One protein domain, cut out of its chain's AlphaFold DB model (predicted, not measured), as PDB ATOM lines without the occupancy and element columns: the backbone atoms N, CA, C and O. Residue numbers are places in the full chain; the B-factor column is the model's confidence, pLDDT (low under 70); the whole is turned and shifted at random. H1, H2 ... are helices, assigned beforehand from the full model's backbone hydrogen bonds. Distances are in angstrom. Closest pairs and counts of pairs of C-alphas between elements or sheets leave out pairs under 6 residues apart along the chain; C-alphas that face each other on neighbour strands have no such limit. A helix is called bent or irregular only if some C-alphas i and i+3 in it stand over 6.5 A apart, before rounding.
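This is residues 101 to 114 and 129 to 167 of the 169 residues of the protein "Protein kinase domain-containing protein" of Ancylostoma ceylanicum (UniProt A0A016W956). One long helix, H2, sticks out alone and makes most of the length of this rod, 47.2 A from first to last C-alpha against a longest span of 65 A, while the short helix H1 and loose unnamed stretches on both sides of a cut, residues 107 to 114 and 129 to 133, lie at the end where H2 begins. The printed part has 53 residues with two named helices, H1 and then H2 along the chain, and no named strand, and its class is all helix. It is extended, with a radius of gyration of the C-alphas of 19.5 A, and spans 65 by 21 by 13 A.

Find C-alpha 101 at (138.170, 244.158, 176.488), where H1 begins; it takes residues 101 to 106 and measures 8.7 A from first to last C-alpha. Past the cut, look for C-alpha 134 at (139.677, 244.363, 160.270); from there H2, residues 134 to 165, runs 47.2 A to C-alpha 165 at (142.343, 201.204, 179.260).

Compare the C-alphas of H1 with those of H2 and you will find the two helices apart, with no C-alpha of the one within 8 A of the other. Residues 134 to 167, of which 134 to 165 belong to H2, stand free: no C-alpha 8 or more residues away along the chain comes within 10 A of them. Neither helix is bent. In H1 every O i to N i+4 pair is within hydrogen-bond range; in H2 26 of 28 are.

The two C-alphas farthest apart, those of Pro 114 and Lys 167, are 65.9 A apart. Residues 115 to 128 are not printed, and across this cut C-alphas 114 and 129 are 16.4 A apart; the link from H1 to H2 runs across it. Look in the B-factor column for a mean pLDDT of 73.6 over the printed part; it is under 70 in residues 107 to 114, 129 to 131 and 157 to 167.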
ATOM      1  N   ASN A 101     139.124 243.095 176.155       84.12
ATOM      2  CA  ASN A 101     138.170 244.158 176.488       84.12
ATOM      3  C   ASN A 101     138.874 245.488 176.820       84.12
ATOM      4  O   ASN A 101     138.430 246.558 176.411       84.12
ATOM      5  N   LYS A 102     140.003 245.434 177.540       82.88
ATOM      6  CA  LYS A 102     140.795 246.631 177.841       82.88
ATOM      7  C   LYS A 102     141.422 247.210 176.570       82.88
ATOM      8  O   LYS A 102     141.355 248.420 176.389       82.88
ATOM      9  N   ILE A 103     141.947 246.355 175.690       81.56
ATOM     10  CA  ILE A 103     142.530 246.752 174.397       81.56
ATOM     11  C   ILE A 103     141.467 247.387 173.487       81.56
ATOM     12  O   ILE A 103     141.687 248.472 172.957       81.56
ATOM     13  N   LEU A 104     140.294 246.764 173.361       78.06
ATOM     14  CA  LEU A 104     139.173 247.247 172.543       78.06
ATOM     15  C   LEU A 104     138.642 248.602 173.027       78.06
ATOM     16  O   LEU A 104     138.237 249.443 172.232       78.06
ATOM     17  N   LYS A 105     138.670 248.847 174.341       73.25
ATOM     18  CA  LYS A 105     138.274 250.139 174.915       73.25
ATOM     19  C   LYS A 105     139.314 251.242 174.705       73.25
ATOM     20  O   LYS A 105     138.914 252.411 174.669       73.25
ATOM     21  N   SER A 106     140.600 250.887 174.615       70.31
ATOM     22  CA  SER A 106     141.711 251.831 174.427       70.31
ATOM     23  C   SER A 106     142.033 252.117 172.960       70.31
ATOM     24  O   SER A 106     142.490 253.215 172.654       70.31
ATOM     25  N   GLN A 107     141.803 251.166 172.048       61.59
ATOM     26  CA  GLN A 107     141.995 251.379 170.614       61.59
ATOM     27  C   GLN A 107     140.849 252.232 170.066       61.59
ATOM     28  O   GLN A 107     139.710 251.793 169.928       61.59
ATOM     29  N   THR A 108     141.171 253.497 169.818       51.16
ATOM     30  CA  THR A 108     140.256 254.507 169.299       51.16
ATOM     31  C   THR A 108     140.497 254.609 167.804       51.16
ATOM     32  O   THR A 108     141.491 255.191 167.385       51.16
ATOM     33  N   ILE A 109     139.606 254.043 166.998       52.47
ATOM     34  CA  ILE A 109     139.450 254.485 165.615       52.47
ATOM     35  C   ILE A 109     138.099 255.203 165.588       52.47
ATOM     36  O   ILE A 109     137.079 254.550 165.822       52.47
ATOM     37  N   PRO A 110     138.055 256.533 165.390       52.78
ATOM     38  CA  PRO A 110     136.809 257.173 165.009       52.78
ATOM     39  C   PRO A 110     136.391 256.546 163.680       52.78
ATOM     40  O   PRO A 110     137.146 256.599 162.710       52.78
ATOM     41  N   LEU A 111     135.228 255.894 163.644       49.88
ATOM     42  CA  LEU A 111     134.674 255.395 162.391       49.88
ATOM     43  C   LEU A 111     134.419 256.601 161.482       49.88
ATOM     44  O   LEU A 111     133.453 257.338 161.668       49.88
ATOM     45  N   PHE A 112     135.312 256.816 160.518       48.81
ATOM     46  CA  PHE A 112     135.076 257.729 159.412       48.81
ATOM     47  C   PHE A 112     134.214 256.974 158.403       48.81
ATOM     48  O   PHE A 112     134.717 256.202 157.590       48.81
ATOM     49  N   CYS A 113     132.897 257.127 158.500       47.75
ATOM     50  CA  CYS A 113     132.005 256.714 157.425       47.75
ATOM     51  C   CYS A 113     132.111 257.781 156.324       47.75
ATOM     52  O   CYS A 113     131.759 258.932 156.598       47.75
ATOM     53  N   PRO A 114     132.578 257.468 155.100       47.50
ATOM     54  CA  PRO A 114     132.433 258.404 154.001       47.50
ATOM     55  C   PRO A 114     130.937 258.538 153.717       47.50
ATOM     56  O   PRO A 114     130.284 257.592 153.277       47.50
ATOM     57  N   GLY A 129     130.029 251.984 167.871       52.69
ATOM     58  CA  GLY A 129     131.004 251.637 168.908       52.69
ATOM     59  C   GLY A 129     132.477 251.623 168.480       52.69
ATOM     60  O   GLY A 129     132.832 251.648 167.307       52.69
ATOM     61  N   LYS A 130     133.363 251.563 169.477       61.72
ATOM     62  CA  LYS A 130     134.816 251.433 169.287       61.72
ATOM     63  C   LYS A 130     135.137 250.067 168.669       61.72
ATOM     64  O   LYS A 130     134.791 249.047 169.262       61.72
ATOM     65  N   VAL A 131     135.801 250.038 167.511       67.00
ATOM     66  CA  VAL A 131     136.125 248.801 166.779       67.00
ATOM     67  C   VAL A 131     137.595 248.827 166.327       67.00
ATOM     68  O   VAL A 131     138.084 249.847 165.846       67.00
ATOM     69  N   CYS A 132     138.321 247.714 166.502       73.88
ATOM     70  CA  CYS A 132     139.691 247.543 165.989       73.88
ATOM     71  C   CYS A 132     139.709 247.421 164.454       73.88
ATOM     72  O   CYS A 132     138.695 247.073 163.854       73.88
ATOM     73  N   SER A 133     140.869 247.602 163.807       82.25
ATOM     74  CA  SER A 133     140.998 247.339 162.361       82.25
ATOM     75  C   SER A 133     140.565 245.908 161.993       82.25
ATOM     76  O   SER A 133     140.729 244.986 162.798       82.25
ATOM     77  N   ILE A 134     140.068 245.699 160.766       83.75
ATOM     78  CA  ILE A 134     139.677 244.363 160.270       83.75
ATOM     79  C   ILE A 134     140.848 243.378 160.396       83.75
ATOM     80  O   ILE A 134     140.668 242.262 160.875       83.75
ATOM     81  N   SER A 135     142.073 243.806 160.066       85.69
ATOM     82  CA  SER A 135     143.272 242.965 160.207       85.69
ATOM     83  C   SER A 135     143.493 242.503 161.653       85.69
ATOM     84  O   SER A 135     143.763 241.328 161.899       85.69
ATOM     85  N   THR A 136     143.329 243.404 162.628       86.50
ATOM     86  CA  THR A 136     143.443 243.075 164.057       86.50
ATOM     87  C   THR A 136     142.362 242.083 164.486       86.50
ATOM     88  O   THR A 136     142.676 241.111 165.169       86.50
ATOM     89  N   GLN A 137     141.113 242.291 164.060       86.38
ATOM     90  CA  GLN A 137     140.004 241.382 164.370       86.38
ATOM     91  C   GLN A 137     140.254 239.975 163.817       86.38
ATOM     92  O   GLN A 137     140.125 239.001 164.556       86.38
ATOM     93  N   VAL A 138     140.680 239.872 162.555       91.75
ATOM     94  CA  VAL A 138     140.963 238.590 161.893       91.75
ATOM     95  C   VAL A 138     142.099 237.847 162.598       91.75
ATOM     96  O   VAL A 138     141.947 236.672 162.925       91.75
ATOM     97  N   ARG A 139     143.215 238.521 162.908       90.56
ATOM     98  CA  ARG A 139     144.358 237.901 163.607       90.56
ATOM     99  C   ARG A 139     143.984 237.401 165.005       90.56
ATOM    100  O   ARG A 139     144.367 236.297 165.381       90.56
ATOM    101  N   ILE A 140     143.223 238.195 165.765       89.81
ATOM    102  CA  ILE A 140     142.723 237.780 167.084       89.81
ATOM    103  C   ILE A 140     141.794 236.569 166.934       89.81
ATOM    104  O   ILE A 140     141.947 235.598 167.673       89.81
ATOM    105  N   GLY A 141     140.876 236.604 165.965       91.56
ATOM    106  CA  GLY A 141     139.948 235.508 165.688       91.56
ATOM    107  C   GLY A 141     140.659 234.192 165.375       91.56
ATOM    108  O   GLY A 141     140.343 233.174 165.989       91.56
ATOM    109  N   ILE A 142     141.667 234.220 164.496       93.38
ATOM    110  CA  ILE A 142     142.469 233.038 164.138       93.38
ATOM    111  C   ILE A 142     143.160 232.447 165.374       93.38
ATOM    112  O   ILE A 142     143.060 231.243 165.611       93.38
ATOM    113  N   ASN A 143     143.807 233.279 166.196       90.38
ATOM    114  CA  ASN A 143     144.516 232.805 167.388       90.38
ATOM    115  C   ASN A 143     143.566 232.186 168.428       90.38
ATOM    116  O   ASN A 143     143.889 231.154 169.017       90.38
ATOM    117  N   ILE A 144     142.385 232.782 168.638       91.38
ATOM    118  CA  ILE A 144     141.372 232.235 169.555       91.38
ATOM    119  C   ILE A 144     140.843 230.898 169.032       91.38
ATOM    120  O   ILE A 144     140.775 229.933 169.790       91.38
ATOM    121  N   LEU A 145     140.496 230.820 167.745       92.81
ATOM    122  CA  LEU A 145     139.978 229.591 167.146       92.81
ATOM    123  C   LEU A 145     141.010 228.459 167.211       92.81
ATOM    124  O   LEU A 145     140.665 227.322 167.528       92.81
ATOM    125  N   TYR A 146     142.283 228.778 166.978       90.94
ATOM    126  CA  TYR A 146     143.372 227.818 167.105       90.94
ATOM    127  C   TYR A 146     143.534 227.311 168.547       90.94
ATOM    128  O   TYR A 146     143.645 226.106 168.761       90.94
ATOM    129  N   ALA A 147     143.476 228.191 169.552       87.12
ATOM    130  CA  ALA A 147     143.507 227.786 170.960       87.12
ATOM    131  C   ALA A 147     142.302 226.902 171.349       87.12
ATOM    132  O   ALA A 147     142.466 225.919 172.071       87.12
ATOM    133  N   LEU A 148     141.102 227.200 170.834       89.19
ATOM    134  CA  LEU A 148     139.906 226.376 171.056       89.19
ATOM    135  C   LEU A 148     140.027 224.992 170.419       89.19
ATOM    136  O   LEU A 148     139.655 223.999 171.042       89.19
ATOM    137  N   LYS A 149     140.577 224.918 169.202       90.19
ATOM    138  CA  LYS A 149     140.862 223.642 168.543       90.19
ATOM    139  C   LYS A 149     141.817 222.801 169.394       90.19
ATOM    140  O   LYS A 149     141.505 221.653 169.680       90.19
ATOM    141  N   GLN A 150     142.918 223.389 169.864       85.19
ATOM    142  CA  GLN A 150     143.885 222.695 170.722       85.19
ATOM    143  C   GLN A 150     143.256 222.178 172.019       85.19
ATOM    144  O   GLN A 150     143.480 221.032 172.402       85.19
ATOM    145  N   LEU A 151     142.424 222.997 172.672       85.56
ATOM    146  CA  LEU A 151     141.687 222.582 173.865       85.56
ATOM    147  C   LEU A 151     140.797 221.366 173.579       85.56
ATOM    148  O   LEU A 151     140.773 220.415 174.355       85.56
ATOM    149  N   HIS A 152     140.070 221.393 172.464       88.06
ATOM    150  CA  HIS A 152     139.171 220.316 172.070       88.06
ATOM    151  C   HIS A 152     139.915 219.028 171.683       88.06
ATOM    152  O   HIS A 152     139.528 217.946 172.126       88.06
ATOM    153  N   ASP A 153     141.001 219.134 170.918       86.00
ATOM    154  CA  ASP A 153     141.817 217.988 170.504       86.00
ATOM    155  C   ASP A 153     142.451 217.304 171.728       86.00
ATOM    156  O   ASP A 153     142.364 216.084 171.887       86.00
ATOM    157  N   CYS A 154     142.950 218.100 172.676       76.12
ATOM    158  CA  CYS A 154     143.495 217.617 173.941       76.12
ATOM    159  C   CYS A 154     142.464 216.848 174.795       76.12
ATOM    160  O   CYS A 154     142.798 215.882 175.492       76.12
ATOM    161  N   LEU A 155     141.189 217.251 174.742       71.94
ATOM    162  CA  LEU A 155     140.095 216.550 175.422       71.94
ATOM    163  C   LEU A 155     139.692 215.255 174.699       71.94
ATOM    164  O   LEU A 155     139.354 214.274 175.365       71.94
ATOM    165  N   LYS A 156     139.763 215.217 173.362       76.50
ATOM    166  CA  LYS A 156     139.444 214.024 172.558       76.50
ATOM    167  C   LYS A 156     140.428 212.878 172.771       76.50
ATOM    168  O   LYS A 156     139.989 211.748 172.966       76.50
ATOM    169  N   GLU A 157     141.730 213.158 172.814       69.44
ATOM    170  CA  GLU A 157     142.761 212.133 173.066       69.44
ATOM    171  C   GLU A 157     142.510 211.346 174.363       69.44
ATOM    172  O   GLU A 157     142.818 210.156 174.458       69.44
ATOM    173  N   ARG A 158     141.891 211.992 175.360       64.56
ATOM    174  CA  ARG A 158     141.548 211.392 176.651       64.56
ATOM    175  C   ARG A 158     140.353 210.442 176.579       64.56
ATOM    176  O   ARG A 158     140.331 209.463 177.319       64.56
ATOM    177  N   MET A 159     139.371 210.699 175.711       59.66
ATOM    178  CA  MET A 159     138.272 209.746 175.497       59.66
ATOM    179  C   MET A 159     138.800 208.457 174.867       59.66
ATOM    180  O   MET A 159     138.450 207.375 175.330       59.66
ATOM    181  N   SER A 160     139.712 208.567 173.896       60.69
ATOM    182  CA  SER A 160     140.324 207.406 173.245       60.69
ATOM    183  C   SER A 160     141.224 206.603 174.193       60.69
ATOM    184  O   SER A 160     141.069 205.391 174.288       60.69
ATOM    185  N   THR A 161     142.090 207.254 174.980       61.06
ATOM    186  CA  THR A 161     142.952 206.541 175.953       61.06
ATOM    187  C   THR A 161     142.179 205.916 177.119       61.06
ATOM    188  O   THR A 161     142.589 204.877 177.635       61.06
ATOM    189  N   LEU A 162     141.057 206.504 177.551       60.66
ATOM    190  CA  LEU A 162     140.183 205.891 178.563       60.66
ATOM    191  C   LEU A 162     139.391 204.697 178.009       60.66
ATOM    192  O   LEU A 162     139.147 203.745 178.748       60.66
ATOM    193  N   LEU A 163     139.009 204.736 176.728       59.97
ATOM    194  CA  LEU A 163     138.376 203.610 176.034       59.97
ATOM    195  C   LEU A 163     139.343 202.435 175.844       59.97
ATOM    196  O   LEU A 163     138.917 201.291 175.972       59.97
ATOM    197  N   GLU A 164     140.629 202.692 175.592       64.19
ATOM    198  CA  GLU A 164     141.629 201.621 175.492       64.19
ATOM    199  C   GLU A 164     141.949 200.982 176.843       64.19
ATOM    200  O   GLU A 164     141.980 199.760 176.936       64.19
ATOM    201  N   ARG A 165     142.081 201.767 177.922       61.00
ATOM    202  CA  ARG A 165     142.343 201.204 179.260       61.00
ATOM    203  C   ARG A 165     141.227 200.281 179.752       61.00
ATOM    204  O   ARG A 165     141.532 199.277 180.378       61.00
ATOM    205  N   LYS A 166     139.969 200.574 179.402       58.31
ATOM    206  CA  LYS A 166     138.803 199.722 179.705       58.31
ATOM    207  C   LYS A 166     138.690 198.452 178.850       58.31
ATOM    208  O   LYS A 166     137.806 197.652 179.117       58.31
ATOM    209  N   LYS A 167     139.506 198.285 177.803       58.84
ATOM    210  CA  LYS A 167     139.573 197.045 177.003       58.84
ATOM    211  C   LYS A 167     140.648 196.072 177.496       58.84
ATOM    212  O   LYS A 167     140.679 194.936 177.039       58.84
TER     213      LYS A 167